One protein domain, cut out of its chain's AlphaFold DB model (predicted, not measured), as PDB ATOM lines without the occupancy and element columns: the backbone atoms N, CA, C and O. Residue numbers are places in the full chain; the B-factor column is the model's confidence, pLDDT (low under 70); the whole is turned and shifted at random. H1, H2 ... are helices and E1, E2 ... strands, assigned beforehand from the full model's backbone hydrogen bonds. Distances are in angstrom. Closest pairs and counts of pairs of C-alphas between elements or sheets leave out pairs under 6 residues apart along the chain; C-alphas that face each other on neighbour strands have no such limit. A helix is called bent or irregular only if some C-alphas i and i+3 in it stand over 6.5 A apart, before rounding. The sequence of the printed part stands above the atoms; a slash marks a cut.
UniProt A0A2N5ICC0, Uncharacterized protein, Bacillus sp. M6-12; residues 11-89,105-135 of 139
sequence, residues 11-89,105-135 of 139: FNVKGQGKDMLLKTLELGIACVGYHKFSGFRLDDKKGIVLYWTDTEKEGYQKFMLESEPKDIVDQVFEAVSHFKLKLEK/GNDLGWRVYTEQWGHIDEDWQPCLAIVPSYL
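This is residues 11 to 89 and 105 to 135 of the 139 residues of an uncharacterized protein of Bacillus sp. M6-12 (UniProt A0A2N5ICC0). A strongly twisted sheet of six strands is covered on one face by two helices that cross at a steep angle, H1 over the E1, E5 and E6 part and H2 over the E2 and E3 part. No named helix is on the sheet's other face. The printed part has 110 residues, with named elements in the order E1 H1 E2 E3 E4 H2 E5 E6. The sheet runs E1 E5 E6 E3 E2 E4, antiparallel throughout, and the class is mixed, helices and strands. The whole is compact, with a radius of gyration of the C-alphas of 12.8 A and spans of 40 by 28 by 25 A.

Across the sheet, E1 is residues 11 to 14, 9.8 A long, and begins at C-alpha 11 (18.065, 12.688, -66.347). E5 is residues 108 to 114, 19.6 A. E6, the longest strand, is residues 126 to 134, 23.6 A, and ends at C-alpha 134 (25.312, 4.791, -72.712). E3 is residues 47 to 51, 13.1 A; E2 is residues 37 to 43, 16.8 A; E4 is residues 61 to 67, 12.9 A. H1 is residues 18 to 32, 21.3 A, from C-alpha 18 at (10.612, 4.457, -79.977). H2 is residues 69 to 82, 19.2 A, and is irregular, with C-alphas 71 and 74 standing 7.5 A apart.

In the sheet, the hairpin E5 and E6 has N 111 and O 131 within hydrogen-bond range at 2.9 A. E6 and E3 have N 50 and O 128 at 2.7 A. The hairpin E2 and E3 has N 41 and O 49 at 2.8 A. The edge strands are E1, with N 13 and O 110 of E5 at 2.8 A, and E4, with N 61 and O 40 of E2 at 2.7 A. E1 and E4 are apart. H1 and H2 are on the same face of the sheet, together forming two layers, helices on one face of a sheet. The closest C-alphas of H1 and E5 are those of Gly 28 and Thr 114, 6.1 A. H2 lies over E3 at a height over the sheet of 7.6 A, only just slantwise to the strands at 31 degrees to E3 on the local plane; their closest C-alphas are those of Ile 48 and Val 80, 6.8 A. H1 and H2 touch, closest at the C-alphas of Leu 25 and Pro 69, 5.8 A, with a steep tilt of 61 degrees, opposite ways. Every O i to N i+4 pair is within hydrogen-bond range in H1, and 8 of 10 are in H2.

The two C-alphas farthest apart are those of Glu 56 and Gly 105, 41.6 A. Residues 90 to 104 are not printed, and C-alphas 89 and 105 are 20.9 A apart across the cut. The link E5 to E6 is long, with 11 residues. The mean pLDDT of the printed part is 79.9; residues 82 to 89, 105 to 108, 116 to 119 and 133 to 135 are under 70.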
ATOM      1  N   PHE A  11      18.416  14.054 -66.699       80.44
ATOM      2  CA  PHE A  11      18.065  12.688 -66.347       80.44
ATOM      3  C   PHE A  11      18.484  11.693 -67.421       80.44
ATOM      4  O   PHE A  11      18.556  11.985 -68.612       80.44
ATOM      5  N   ASN A  12      18.780  10.487 -66.948       80.94
ATOM      6  CA  ASN A  12      19.247   9.362 -67.736       80.94
ATOM      7  C   ASN A  12      18.134   8.305 -67.758       80.94
ATOM      8  O   ASN A  12      17.820   7.715 -66.723       80.94
ATOM      9  N   VAL A  13      17.530   8.068 -68.921       82.00
ATOM     10  CA  VAL A  13      16.450   7.091 -69.113       82.00
ATOM     11  C   VAL A  13      17.000   5.820 -69.743       82.00
ATOM     12  O   VAL A  13      17.395   5.807 -70.908       82.00
ATOM     13  N   LYS A  14      17.016   4.728 -68.974       82.50
ATOM     14  CA  LYS A  14      17.466   3.419 -69.461       82.50
ATOM     15  C   LYS A  14      16.447   2.792 -70.405       82.50
ATOM     16  O   LYS A  14      15.262   2.714 -70.089       82.50
ATOM     17  N   GLY A  15      16.950   2.267 -71.518       75.81
ATOM     18  CA  GLY A  15      16.166   1.577 -72.533       75.81
ATOM     19  C   GLY A  15      16.157   2.320 -73.863       75.81
ATOM     20  O   GLY A  15      16.225   3.544 -73.927       75.81
ATOM     21  N   GLN A  16      16.062   1.545 -74.937       78.56
ATOM     22  CA  GLN A  16      16.129   2.036 -76.307       78.56
ATOM     23  C   GLN A  16      14.782   1.941 -77.018       78.56
ATOM     24  O   GLN A  16      13.818   1.363 -76.515       78.56
ATOM     25  N   GLY A  17      14.765   2.453 -78.245       82.81
ATOM     26  CA  GLY A  17      13.633   2.322 -79.143       82.81
ATOM     27  C   GLY A  17      12.594   3.413 -78.938       82.81
ATOM     28  O   GLY A  17      12.642   4.205 -77.993       82.81
ATOM     29  N   LYS A  18      11.646   3.434 -79.867       86.38
ATOM     30  CA  LYS A  18      10.612   4.457 -79.977       86.38
ATOM     31  C   LYS A  18       9.752   4.575 -78.719       86.38
ATOM     32  O   LYS A  18       9.541   5.679 -78.236       86.38
ATOM     33  N   ASP A  19       9.308   3.454 -78.154       89.44
ATOM     34  CA  ASP A  19       8.460   3.466 -76.954       89.44
ATOM     35  C   ASP A  19       9.176   4.107 -75.765       89.44
ATOM     36  O   ASP A  19       8.565   4.823 -74.972       89.44
ATOM     37  N   MET A  20      10.486   3.878 -75.650       88.06
ATOM     38  CA  MET A  20      11.262   4.475 -74.573       88.06
ATOM     39  C   MET A  20      11.601   5.928 -74.833       88.06
ATOM     40  O   MET A  20      11.559   6.727 -73.900       88.06
ATOM     41  N   LEU A  21      11.810   6.307 -76.091       87.44
ATOM     42  CA  LEU A  21      11.891   7.709 -76.476       87.44
ATOM     43  C   LEU A  21      10.581   8.459 -76.181       87.44
ATOM     44  O   LEU A  21      10.628   9.571 -75.667       87.44
ATOM     45  N   LEU A  22       9.415   7.849 -76.416       92.06
ATOM     46  CA  LEU A  22       8.125   8.453 -76.069       92.06
ATOM     47  C   LEU A  22       8.043   8.749 -74.568       92.06
ATOM     48  O   LEU A  22       7.789   9.886 -74.181       92.06
ATOM     49  N   LYS A  23       8.335   7.758 -73.720       91.12
ATOM     50  CA  LYS A  23       8.332   7.958 -72.260       91.12
ATOM     51  C   LYS A  23       9.355   8.993 -71.801       91.12
ATOM     52  O   LYS A  23       9.114   9.725 -70.848       91.12
ATOM     53  N   THR A  24      10.491   9.046 -72.486       89.25
ATOM     54  CA  THR A  24      11.557  10.022 -72.255       89.25
ATOM     55  C   THR A  24      11.068  11.448 -72.535       89.25
ATOM     56  O   THR A  24      11.267  12.339 -71.711       89.25
ATOM     57  N   LEU A  25      10.366  11.652 -73.654       90.12
ATOM     58  CA  LEU A  25       9.742  12.927 -74.019       90.12
ATOM     59  C   LEU A  25       8.640  13.329 -73.028       90.12
ATOM     60  O   LEU A  25       8.597  14.475 -72.586       90.12
ATOM     61  N   GLU A  26       7.770  12.387 -72.656       90.94
ATOM     62  CA  GLU A  26       6.702  12.607 -71.670       90.94
ATOM     63  C   GLU A  26       7.263  13.025 -70.305       90.94
ATOM     64  O   GLU A  26       6.744  13.952 -69.681       90.94
ATOM     65  N   LEU A  27       8.349  12.382 -69.862       87.56
ATOM     66  CA  LEU A  27       9.047  12.740 -68.629       87.56
ATOM     67  C   LEU A  27       9.635  14.155 -68.706       87.56
ATOM     68  O   LEU A  27       9.457  14.934 -67.774       87.56
ATOM     69  N   GLY A  28      10.281  14.505 -69.822       85.62
ATOM     70  CA  GLY A  28      10.841  15.843 -70.035       85.62
ATOM     71  C   GLY A  28       9.796  16.944 -69.936       85.62
ATOM     72  O   GLY A  28       9.968  17.896 -69.179       85.62
ATOM     73  N   ILE A  29       8.668  16.761 -70.621       85.81
ATOM     74  CA  ILE A  29       7.521  17.673 -70.557       85.81
ATOM     75  C   ILE A  29       6.979  17.821 -69.134       85.81
ATOM     76  O   ILE A  29       6.642  18.930 -68.715       85.81
ATOM     77  N   ALA A  30       6.884  16.720 -68.382       84.88
ATOM     78  CA  ALA A  30       6.384  16.756 -67.012       84.88
ATOM     79  C   ALA A  30       7.276  17.597 -66.079       84.88
ATOM     80  O   ALA A  30       6.761  18.175 -65.125       84.88
ATOM     81  N   CYS A  31       8.579  17.689 -66.367       79.50
ATOM     82  CA  CYS A  31       9.523  18.509 -65.609       79.50
ATOM     83  C   CYS A  31       9.434  20.006 -65.944       79.50
ATOM     84  O   CYS A  31       9.532  20.819 -65.030       79.50
ATOM     85  N   VAL A  32       9.223  20.368 -67.218       76.94
ATOM     86  CA  VAL A  32       9.218  21.779 -67.674       76.94
ATOM     87  C   VAL A  32       7.840  22.441 -67.664       76.94
ATOM     88  O   VAL A  32       7.738  23.662 -67.678       76.94
ATOM     89  N   GLY A  33       6.757  21.658 -67.654       78.38
ATOM     90  CA  GLY A  33       5.384  22.181 -67.666       78.38
ATOM     91  C   GLY A  33       4.874  22.643 -69.041       78.38
ATOM     92  O   GLY A  33       3.748  23.130 -69.139       78.38
ATOM     93  N   TYR A  34       5.654  22.459 -70.109       74.25
ATOM     94  CA  TYR A  34       5.258  22.728 -71.495       74.25
ATOM     95  C   TYR A  34       4.860  21.443 -72.212       74.25
ATOM     96  O   TYR A  34       5.675  20.542 -72.372       74.25
ATOM     97  N   HIS A  35       3.613  21.362 -72.679       78.00
ATOM     98  CA  HIS A  35       3.044  20.117 -73.209       78.00
ATOM     99  C   HIS A  35       3.117  19.954 -74.731       78.00
ATOM    100  O   HIS A  35       2.689  18.921 -75.247       78.00
ATOM    101  N   LYS A  36       3.625  20.953 -75.455       89.62
ATOM    102  CA  LYS A  36       3.671  20.943 -76.919       89.62
ATOM    103  C   LYS A  36       4.987  21.492 -77.442       89.62
ATOM    104  O   LYS A  36       5.580  22.378 -76.830       89.62
ATOM    105  N   PHE A  37       5.375  20.995 -78.607       91.75
ATOM    106  CA  PHE A  37       6.561  21.424 -79.329       91.75
ATOM    107  C   PHE A  37       6.182  22.165 -80.613       91.75
ATOM    108  O   PHE A  37       5.288  21.731 -81.344       91.75
ATOM    109  N   SER A  38       6.879  23.261 -80.898       93.31
ATOM    110  CA  SER A  38       6.765  24.063 -82.125       93.31
ATOM    111  C   SER A  38       7.652  23.530 -83.252       93.31
ATOM    112  O   SER A  38       7.302  23.640 -84.427       93.31
ATOM    113  N   GLY A  39       8.786  22.927 -82.902       93.19
ATOM    114  CA  GLY A  39       9.776  22.437 -83.849       93.19
ATOM    115  C   GLY A  39      10.987  21.825 -83.161       93.19
ATOM    116  O   GLY A  39      11.017  21.638 -81.942       93.19
ATOM    117  N   PHE A  40      11.999  21.509 -83.961       92.69
ATOM    118  CA  PHE A  40      13.230  20.884 -83.500       92.69
ATOM    119  C   PHE A  40      14.447  21.382 -84.276       92.69
ATOM    120  O   PHE A  40      14.332  21.937 -85.363       92.69
ATOM    121  N   ARG A  41      15.635  21.142 -83.734       90.88
ATOM    122  CA  ARG A  41      16.921  21.300 -84.414       90.88
ATOM    123  C   ARG A  41      17.788  20.088 -84.109       90.88
ATOM    124  O   ARG A  41      17.703  19.534 -83.016       90.88
ATOM    125  N   LEU A  42      18.640  19.710 -85.054       86.62
ATOM    126  CA  LEU A  42      19.725  18.765 -84.806       86.62
ATOM    127  C   LEU A  42      21.000  19.550 -84.504       86.62
ATOM    128  O   LEU A  42      21.356  20.466 -85.242       86.62
ATOM    129  N   ASP A  43      21.633  19.220 -83.390       83.00
ATOM    130  CA  ASP A  43      22.868  19.812 -82.893       83.00
ATOM    131  C   ASP A  43      23.871  18.668 -82.706       83.00
ATOM    132  O   ASP A  43      23.583  17.683 -82.023       83.00
ATOM    133  N   ASP A  44      25.043  18.784 -83.332       75.06
ATOM    134  CA  ASP A  44      26.061  17.726 -83.326       75.06
ATOM    135  C   ASP A  44      26.548  17.366 -81.914       75.06
ATOM    136  O   ASP A  44      27.012  16.247 -81.699       75.06
ATOM    137  N   LYS A  45      26.421  18.291 -80.954       73.19
ATOM    138  CA  LYS A  45      26.840  18.112 -79.561       73.19
ATOM    139  C   LYS A  45      25.673  17.808 -78.626       73.19
ATOM    140  O   LYS A  45      25.820  17.041 -77.683       73.19
ATOM    141  N   LYS A  46      24.509  18.424 -78.857       74.31
ATOM    142  CA  LYS A  46      23.345  18.332 -77.951       74.31
ATOM    143  C   LYS A  46      22.301  17.302 -78.390       74.31
ATOM    144  O   LYS A  46      21.320  17.090 -77.678       74.31
ATOM    145  N   GLY A  47      22.483  16.667 -79.547       80.88
ATOM    146  CA  GLY A  47      21.518  15.723 -80.094       80.88
ATOM    147  C   GLY A  47      20.354  16.430 -80.780       80.88
ATOM    148  O   GLY A  47      20.540  17.310 -81.619       80.88
ATOM    149  N   ILE A  48      19.129  16.036 -80.441       87.88
ATOM    150  CA  ILE A  48      17.931  16.737 -80.898       87.88
ATOM    151  C   ILE A  48      17.482  17.742 -79.844       87.88
ATOM    152  O   ILE A  48      17.257  17.391 -78.689       87.88
ATOM    153  N   VAL A  49      17.326  18.992 -80.260       89.81
ATOM    154  CA  VAL A  49      16.824  20.091 -79.437       89.81
ATOM    155  C   VAL A  49      15.386  20.381 -79.852       89.81
ATOM    156  O   VAL A  49      15.140  20.701 -81.013       89.81
ATOM    157  N   LEU A  50      14.439  20.261 -78.928       91.75
ATOM    158  CA  LEU A  50      13.021  20.548 -79.123       91.75
ATOM    159  C   LEU A  50      12.666  21.918 -78.553       91.75
ATOM    160  O   LEU A  50      13.103  22.292 -77.462       91.75
ATOM    161  N   TYR A  51      11.828  22.635 -79.290       91.25
ATOM    162  CA  TYR A  51      11.395  23.987 -78.966       91.25
ATOM    163  C   TYR A  51       9.913  23.997 -78.617       91.25
ATOM    164  O   TYR A  51       9.131  23.254 -79.210       91.25
ATOM    165  N   TRP A  52       9.523  24.853 -77.674       89.75
ATOM    166  CA  TRP A  52       8.117  25.080 -77.307       89.75
ATOM    167  C   TRP A  52       7.519  26.310 -78.004       89.75
ATOM    168  O   TRP A  52       6.306  26.506 -77.989       89.75
ATOM    169  N   THR A  53       8.355  27.125 -78.653       89.81
ATOM    170  CA  THR A  53       7.953  28.272 -79.476       89.81
ATOM    171  C   THR A  53       8.829  28.393 -80.725       89.81
ATOM    172  O   THR A  53       9.867  27.740 -80.827       89.81
ATOM    173  N   ASP A  54       8.398  29.162 -81.722       91.19
ATOM    174  CA  ASP A  54       9.191  29.373 -82.936       91.19
ATOM    175  C   ASP A  54      10.473  30.159 -82.634       91.19
ATOM    176  O   ASP A  54      10.480  31.059 -81.794       91.19
ATOM    177  N   THR A  55      11.548  29.854 -83.361       89.50
ATOM    178  CA  THR A  55      12.859  30.487 -83.190       89.50
ATOM    179  C   THR A  55      13.499  30.842 -84.532       89.50
ATOM    180  O   THR A  55      13.154  30.280 -85.573       89.50
ATOM    181  N   GLU A  56      14.461  31.764 -84.497       89.44
ATOM    182  CA  GLU A  56      15.327  32.118 -85.627       89.44
ATOM    183  C   GLU A  56      16.667  31.353 -85.607       89.44
ATOM    184  O   GLU A  56      17.538  31.612 -86.440       89.44
ATOM    185  N   LYS A  57      16.861  30.409 -84.670       87.62
ATOM    186  CA  LYS A  57      18.087  29.600 -84.576       87.62
ATOM    187  C   LYS A  57      18.349  28.824 -85.872       87.62
ATOM    188  O   LYS A  57      17.464  28.177 -86.435       87.62
ATOM    189  N   GLU A  58      19.605  28.841 -86.316       89.31
ATOM    190  CA  GLU A  58      20.051  28.093 -87.493       89.31
ATOM    191  C   GLU A  58      19.746  26.597 -87.340       89.31
ATOM    192  O   GLU A  58      20.001  26.018 -86.286       89.31
ATOM    193  N   GLY A  59      19.200  25.973 -88.388       88.62
ATOM    194  CA  GLY A  59      18.847  24.550 -88.390       88.62
ATOM    195  C   GLY A  59      17.513  24.214 -87.714       88.62
ATOM    196  O   GLY A  59      17.155  23.036 -87.660       88.62
ATOM    197  N   TYR A  60      16.769  25.214 -87.220       92.38
ATOM    198  CA  TYR A  60      15.405  25.025 -86.732       92.38
ATOM    199  C   TYR A  60      14.471  24.543 -87.848       92.38
ATOM    200  O   TYR A  60      14.402  25.109 -88.941       92.38
ATOM    201  N   GLN A  61      13.728  23.488 -87.542       91.75
ATOM    202  CA  GLN A  61      12.712  22.879 -88.378       91.75
ATOM    203  C   GLN A  61      11.385  22.921 -87.634       91.75
ATOM    204  O   GLN A  61      11.185  22.246 -86.623       91.75
ATOM    205  N   LYS A  62      10.466  23.725 -88.158       92.50
ATOM    206  CA  LYS A  62       9.129  23.888 -87.603       92.50
ATOM    207  C   LYS A  62       8.272  22.645 -87.864       92.50
ATOM    208  O   LYS A  62       8.209  22.156 -88.994       92.50
ATOM    209  N   PHE A  63       7.563  22.172 -86.842       90.44
ATOM    210  CA  PHE A  63       6.493  21.197 -87.024       90.44
ATOM    211  C   PHE A  63       5.290  21.864 -87.697       90.44
ATOM    212  O   PHE A  63       4.987  23.032 -87.460       90.44
ATOM    213  N   MET A  64       4.572  21.118 -88.539       87.25
ATOM    214  CA  MET A  64       3.406  21.658 -89.252       87.25
ATOM    215  C   MET A  64       2.344  22.213 -88.289       87.25
ATOM    216  O   MET A  64       1.677  23.198 -88.604       87.25
ATOM    217  N   LEU A  65       2.208  21.586 -87.121       88.31
ATOM    218  CA  LEU A  65       1.343  21.992 -86.022       88.31
ATOM    219  C   LEU A  65       2.114  21.854 -84.707       88.31
ATOM    220  O   LEU A  65       3.029  21.033 -84.609       88.31
ATOM    221  N   GLU A  66       1.709  22.608 -83.686       88.25
ATOM    222  CA  GLU A  66       2.156  22.330 -82.319       88.25
ATOM    223  C   GLU A  66       1.801  20.888 -81.944       88.25
ATOM    224  O   GLU A  66       0.638  20.486 -82.055       88.25
ATOM    225  N   SER A  67       2.800  20.121 -81.515       90.94
ATOM    226  CA  SER A  67       2.708  18.661 -81.446       90.94
ATOM    227  C   SER A  67       3.081  18.128 -80.061       90.94
ATOM    228  O   SER A  67       4.004  18.634 -79.423       90.94
ATOM    229  N   GLU A  68       2.366  17.109 -79.583       92.88
ATOM    230  CA  GLU A  68       2.671  16.407 -78.330       92.88
ATOM    231  C   GLU A  68       3.735  15.311 -78.568       92.88
ATOM    232  O   GLU A  68       3.972  14.924 -79.717       92.88
ATOM    233  N   PRO A  69       4.358  14.733 -77.518       92.06
ATOM    234  CA  PRO A  69       5.353  13.664 -77.663       92.06
ATOM    235  C   PRO A  69       4.951  12.533 -78.610       92.06
ATOM    236  O   PRO A  69       5.743  12.107 -79.448       92.06
ATOM    237  N   LYS A  70       3.701  12.069 -78.506       93.75
ATOM    238  CA  LYS A  70       3.162  10.974 -79.325       93.75
ATOM    239  C   LYS A  70       3.117  11.305 -80.819       93.75
ATOM    240  O   LYS A  70       3.173  10.389 -81.633       93.75
ATOM    241  N   ASP A  71       3.013  12.587 -81.159       93.12
ATOM    242  CA  ASP A  71       2.862  13.060 -82.533       93.12
ATOM    243  C   ASP A  71       4.229  13.203 -83.219       93.12
ATOM    244  O   ASP A  71       4.329  13.046 -84.433       93.12
ATOM    245  N   ILE A  72       5.293  13.459 -82.444       90.81
ATOM    246  CA  ILE A  72       6.647  13.705 -82.973       90.81
ATOM    247  C   ILE A  72       7.614  12.541 -82.775       90.81
ATOM    248  O   ILE A  72       8.668  12.527 -83.403       90.81
ATOM    249  N   VAL A  73       7.299  11.562 -81.918       91.19
ATOM    250  CA  VAL A  73       8.264  10.522 -81.525       91.19
ATOM    251  C   VAL A  73       8.829   9.743 -82.717       91.19
ATOM    252  O   VAL A  73      10.011   9.423 -82.704       91.19
ATOM    253  N   ASP A  74       8.037   9.476 -83.761       88.88
ATOM    254  CA  ASP A  74       8.536   8.830 -84.985       88.88
ATOM    255  C   ASP A  74       9.598   9.678 -85.682       88.88
ATOM    256  O   ASP A  74      10.687   9.192 -85.982       88.88
ATOM    257  N   GLN A  75       9.300  10.961 -85.879       86.75
ATOM    258  CA  GLN A  75      10.196  11.900 -86.540       86.75
ATOM    259  C   GLN A  75      11.477  12.122 -85.728       86.75
ATOM    260  O   GLN A  75      12.568  12.123 -86.290       86.75
ATOM    261  N   VAL A  76      11.357  12.267 -84.406       84.94
ATOM    262  CA  VAL A  76      12.496  12.397 -83.482       84.94
ATOM    263  C   VAL A  76      13.337  11.119 -83.504       84.94
ATOM    264  O   VAL A  76      14.558  11.198 -83.608       84.94
ATOM    265  N   PHE A  77      12.707   9.942 -83.453       84.75
ATOM    266  CA  PHE A  77      13.413   8.661 -83.479       84.75
ATOM    267  C   PHE A  77      14.183   8.464 -84.785       84.75
ATOM    268  O   PHE A  77      15.348   8.067 -84.753       84.75
ATOM    269  N   GLU A  78      13.559   8.760 -85.926       82.56
ATOM    270  CA  GLU A  78      14.204   8.682 -87.236       82.56
ATOM    271  C   GLU A  78      15.354   9.684 -87.346       82.56
ATOM    272  O   GLU A  78      16.463   9.305 -87.728       82.56
ATOM    273  N   ALA A  79      15.120  10.939 -86.949       77.69
ATOM    274  CA  ALA A  79      16.135  11.980 -86.982       77.69
ATOM    275  C   ALA A  79      17.357  11.572 -86.157       77.69
ATOM    276  O   ALA A  79      18.464  11.580 -86.679       77.69
ATOM    277  N   VAL A  80      17.168  11.113 -84.919       72.50
ATOM    278  CA  VAL A  80      18.278  10.686 -84.059       72.50
ATOM    279  C   VAL A  80      18.938   9.384 -84.539       72.50
ATOM    280  O   VAL A  80      20.133   9.193 -84.338       72.50
ATOM    281  N   SER A  81      18.203   8.490 -85.205       70.44
ATOM    282  CA  SER A  81      18.770   7.246 -85.754       70.44
ATOM    283  C   SER A  81      19.616   7.482 -87.010       70.44
ATOM    284  O   SER A  81      20.587   6.763 -87.252       70.44
ATOM    285  N   HIS A  82      19.242   8.463 -87.836       65.75
ATOM    286  CA  HIS A  82      19.946   8.806 -89.075       65.75
ATOM    287  C   HIS A  82      21.055   9.831 -88.864       65.75
ATOM    288  O   HIS A  82      22.072   9.800 -89.564       65.75
ATOM    289  N   PHE A  83      20.884  10.719 -87.890       64.25
ATOM    290  CA  PHE A  83      21.935  11.607 -87.442       64.25
ATOM    291  C   PHE A  83      22.922  10.759 -86.644       64.25
ATOM    292  O   PHE A  83      22.733  10.494 -85.460       64.25
ATOM    293  N   LYS A  84      23.972  10.265 -87.317       53.59
ATOM    294  CA  LYS A  84      25.150   9.709 -86.643       53.59
ATOM    295  C   LYS A  84      25.775  10.842 -85.844       53.59
ATOM    296  O   LYS A  84      26.688  11.498 -86.342       53.59
ATOM    297  N   LEU A  85      25.244  11.090 -84.651       54.56
ATOM    298  CA  LEU A  85      25.804  12.035 -83.710       54.56
ATOM    299  C   LEU A  85      27.254  11.624 -83.523       54.56
ATOM    300  O   LEU A  85      27.560  10.551 -82.997       54.56
ATOM    301  N   LYS A  86      28.151  12.447 -84.058       47.72
ATOM    302  CA  LYS A  86      29.557  12.387 -83.714       47.72
ATOM    303  C   LYS A  86      29.648  12.974 -82.316       47.72
ATOM    304  O   LYS A  86      30.037  14.124 -82.159       47.72
ATOM    305  N   LEU A  87      29.243  12.184 -81.324       49.56
ATOM    306  CA  LEU A  87      29.542  12.445 -79.922       49.56
ATOM    307  C   LEU A  87      31.055  12.243 -79.764       49.56
ATOM    308  O   LEU A  87      31.540  11.198 -79.332       49.56
ATOM    309  N   GLU A  88      31.824  13.185 -80.305       42.16
ATOM    310  CA  GLU A  88      33.251  13.289 -80.061       42.16
ATOM    311  C   GLU A  88      33.406  13.723 -78.606       42.16
ATOM    312  O   GLU A  88      32.781  14.694 -78.193       42.16
ATOM    313  N   LYS A  89      34.226  12.984 -77.840       43.53
ATOM    314  CA  LYS A  89      34.588  13.276 -76.443       43.53
ATOM    315  C   LYS A  89      34.779  14.784 -76.238       43.53
ATOM    316  O   LYS A  89      35.849  15.306 -76.540       43.53
ATOM    317  N   GLY A 105      27.905  -5.253 -71.124       41.28
ATOM    318  CA  GLY A 105      26.477  -5.341 -71.469       41.28
ATOM    319  C   GLY A 105      25.657  -4.061 -71.715       41.28
ATOM    320  O   GLY A 105      25.129  -3.488 -70.778       41.28
ATOM    321  N   ASN A 106      25.403  -3.740 -72.990       47.72
ATOM    322  CA  ASN A 106      24.177  -3.131 -73.554       47.72
ATOM    323  C   ASN A 106      23.341  -2.149 -72.687       47.72
ATOM    324  O   ASN A 106      22.114  -2.261 -72.639       47.72
ATOM    325  N   ASP A 107      23.961  -1.136 -72.083       56.00
ATOM    326  CA  ASP A 107      23.276  -0.085 -71.311       56.00
ATOM    327  C   ASP A 107      22.979   1.178 -72.139       56.00
ATOM    328  O   ASP A 107      23.269   2.301 -71.736       56.00
ATOM    329  N   LEU A 108      22.391   1.025 -73.324       66.06
ATOM    330  CA  LEU A 108      21.970   2.174 -74.131       66.06
ATOM    331  C   LEU A 108      20.641   2.760 -73.628       66.06
ATOM    332  O   LEU A 108      19.701   2.040 -73.275       66.06
ATOM    333  N   GLY A 109      20.553   4.083 -73.636       76.69
ATOM    334  CA  GLY A 109      19.376   4.834 -73.231       76.69
ATOM    335  C   GLY A 109      19.370   6.242 -73.806       76.69
ATOM    336  O   GLY A 109      20.013   6.523 -74.818       76.69
ATOM    337  N   TRP A 110      18.646   7.128 -73.138       79.50
ATOM    338  CA  TRP A 110      18.491   8.524 -73.524       79.50
ATOM    339  C   TRP A 110      18.931   9.412 -72.374       79.50
ATOM    340  O   TRP A 110      18.446   9.254 -71.252       79.50
ATOM    341  N   ARG A 111      19.835  10.353 -72.635       81.69
ATOM    342  CA  ARG A 111      20.061  11.460 -71.717       81.69
ATOM    343  C   ARG A 111      19.211  12.630 -72.162       81.69
ATOM    344  O   ARG A 111      19.150  12.958 -73.347       81.69
ATOM    345  N   VAL A 112      18.544  13.226 -71.193       83.50
ATOM    346  CA  VAL A 112      17.618  14.318 -71.416       83.50
ATOM    347  C   VAL A 112      18.009  15.476 -70.544       83.50
ATOM    348  O   VAL A 112      18.284  15.322 -69.354       83.50
ATOM    349  N   TYR A 113      17.975  16.632 -71.166       84.56
ATOM    350  CA  TYR A 113      18.202  17.906 -70.546       84.56
ATOM    351  C   TYR A 113      16.942  18.703 -70.763       84.56
ATOM    352  O   TYR A 113      16.464  18.844 -71.889       84.56
ATOM    353  N   THR A 114      16.388  19.178 -69.670       82.06
ATOM    354  CA  THR A 114      15.252  20.081 -69.712       82.06
ATOM    355  C   THR A 114      15.760  21.485 -69.485       82.06
ATOM    356  O   THR A 114      16.642  21.706 -68.655       82.06
ATOM    357  N   GLU A 115      15.237  22.420 -70.259       72.38
ATOM    358  CA  GLU A 115      15.499  23.830 -70.034       72.38
ATOM    359  C   GLU A 115      14.428  24.395 -69.108       72.38
ATOM    360  O   GLU A 115      13.231  24.144 -69.250       72.38
ATOM    361  N   GLN A 116      14.909  25.143 -68.127       61.38
ATOM    362  CA  GLN A 116      14.160  26.132 -67.388       61.38
ATOM    363  C   GLN A 116      15.134  27.299 -67.165       61.38
ATOM    364  O   GLN A 116      16.061  27.168 -66.373       61.38
ATOM    365  N   TRP A 117      14.952  28.439 -67.842       58.59
ATOM    366  CA  TRP A 117      15.774  29.664 -67.697       58.59
ATOM    367  C   TRP A 117      17.061  29.785 -68.545       58.59
ATOM    368  O   TRP A 117      18.003  30.467 -68.149       58.59
ATOM    369  N   GLY A 118      17.099  29.220 -69.743       55.81
ATOM    370  CA  GLY A 118      18.012  29.617 -70.812       55.81
ATOM    371  C   GLY A 118      19.220  28.711 -71.011       55.81
ATOM    372  O   GLY A 118      20.185  29.125 -71.632       55.81
ATOM    373  N   HIS A 119      19.258  27.508 -70.438       65.31
ATOM    374  CA  HIS A 119      20.507  26.733 -70.367       65.31
ATOM    375  C   HIS A 119      20.755  25.805 -71.563       65.31
ATOM    376  O   HIS A 119      21.884  25.349 -71.763       65.31
ATOM    377  N   ILE A 120      19.744  25.544 -72.395       72.06
ATOM    378  CA  ILE A 120      19.977  24.911 -73.693       72.06
ATOM    379  C   ILE A 120      20.336  26.026 -74.672       72.06
ATOM    380  O   ILE A 120      19.478  26.771 -75.122       72.06
ATOM    381  N   ASP A 121      21.621  26.124 -75.012       70.31
ATOM    382  CA  ASP A 121      22.114  27.049 -76.045       70.31
ATOM    383  C   ASP A 121      21.921  28.549 -75.735       70.31
ATOM    384  O   ASP A 121      21.724  29.348 -76.658       70.31
ATOM    385  N   GLU A 122      21.975  28.912 -74.444       72.81
ATOM    386  CA  GLU A 122      21.752  30.283 -73.948       72.81
ATOM    387  C   GLU A 122      20.414  30.877 -74.429       72.81
ATOM    388  O   GLU A 122      20.294  32.077 -74.684       72.81
ATOM    389  N   ASP A 123      19.406  30.016 -74.604       75.94
ATOM    390  CA  ASP A 123      18.129  30.350 -75.220       75.94
ATOM    391  C   ASP A 123      16.954  29.840 -74.376       75.94
ATOM    392  O   ASP A 123      16.998  28.748 -73.814       75.94
ATOM    393  N   TRP A 124      15.902  30.655 -74.288       80.56
ATOM    394  CA  TRP A 124      14.674  30.390 -73.529       80.56
ATOM    395  C   TRP A 124      13.619  29.635 -74.355       80.56
ATOM    396  O   TRP A 124      12.581  29.234 -73.835       80.56
ATOM    397  N   GLN A 125      13.836  29.509 -75.667       84.06
ATOM    398  CA  GLN A 125      12.904  28.892 -76.615       84.06
ATOM    399  C   GLN A 125      13.016  27.360 -76.740       84.06
ATOM    400  O   GLN A 125      12.000  26.721 -77.043       84.06
ATOM    401  N   PRO A 126      14.193  26.729 -76.565       79.69
ATOM    402  CA  PRO A 126      14.290  25.288 -76.393       79.69
ATOM    403  C   PRO A 126      13.729  24.884 -75.036       79.69
ATOM    404  O   PRO A 126      14.037  25.529 -74.051       79.69
ATOM    405  N   CYS A 127      12.974  23.792 -74.967       84.62
ATOM    406  CA  CYS A 127      12.506  23.229 -73.694       84.62
ATOM    407  C   CYS A 127      13.158  21.878 -73.370       84.62
ATOM    408  O   CYS A 127      13.166  21.446 -72.216       84.62
ATOM    409  N   LEU A 128      13.696  21.187 -74.379       88.69
ATOM    410  CA  LEU A 128      14.244  19.848 -74.216       88.69
ATOM    411  C   LEU A 128      15.406  19.609 -75.172       88.69
ATOM    412  O   LEU A 128      15.321  19.951 -76.346       88.69
ATOM    413  N   ALA A 129      16.459  18.952 -74.706       87.69
ATOM    414  CA  ALA A 129      17.494  18.379 -75.551       87.69
ATOM    415  C   ALA A 129      17.673  16.904 -75.197       87.69
ATOM    416  O   ALA A 129      17.693  16.533 -74.020       87.69
ATOM    417  N   ILE A 130      17.753  16.058 -76.219       85.31
ATOM    418  CA  ILE A 130      17.826  14.606 -76.074       85.31
ATOM    419  C   ILE A 130      18.989  14.076 -76.895       85.31
ATOM    420  O   ILE A 130      19.101  14.337 -78.093       85.31
ATOM    421  N   VAL A 131      19.787  13.230 -76.256       81.19
ATOM    422  CA  VAL A 131      20.910  12.540 -76.880       81.19
ATOM    423  C   VAL A 131      20.869  11.048 -76.516       81.19
ATOM    424  O   VAL A 131      20.607  10.704 -75.356       81.19
ATOM    425  N   PRO A 132      21.088  10.120 -77.467       74.62
ATOM    426  CA  PRO A 132      21.361   8.727 -77.134       74.62
ATOM    427  C   PRO A 132      22.623   8.652 -76.276       74.62
ATOM    428  O   PRO A 132      23.657   9.193 -76.650       74.62
ATOM    429  N   SER A 133      22.561   7.962 -75.142       69.81
ATOM    430  CA  SER A 133      23.698   7.847 -74.225       69.81
ATOM    431  C   SER A 133      23.829   6.413 -73.738       69.81
ATOM    432  O   SER A 133      22.830   5.758 -73.438       69.81
ATOM    433  N   TYR A 134      25.063   5.936 -73.582       61.97
ATOM    434  CA  TYR A 134      25.312   4.791 -72.712       61.97
ATOM    435  C   TYR A 134      25.143   5.253 -71.268       61.97
ATOM    436  O   TYR A 134      25.780   6.207 -70.819       61.97
ATOM    437  N   LEU A 135      24.233   4.614 -70.552       62.78
ATOM    438  CA  LEU A 135      23.915   4.924 -69.173       62.78
ATOM    439  C   LEU A 135      24.665   3.942 -68.296       62.78
ATOM    440  O   LEU A 135      24.117   2.933 -67.864       62.78
TER     441      LEU A 135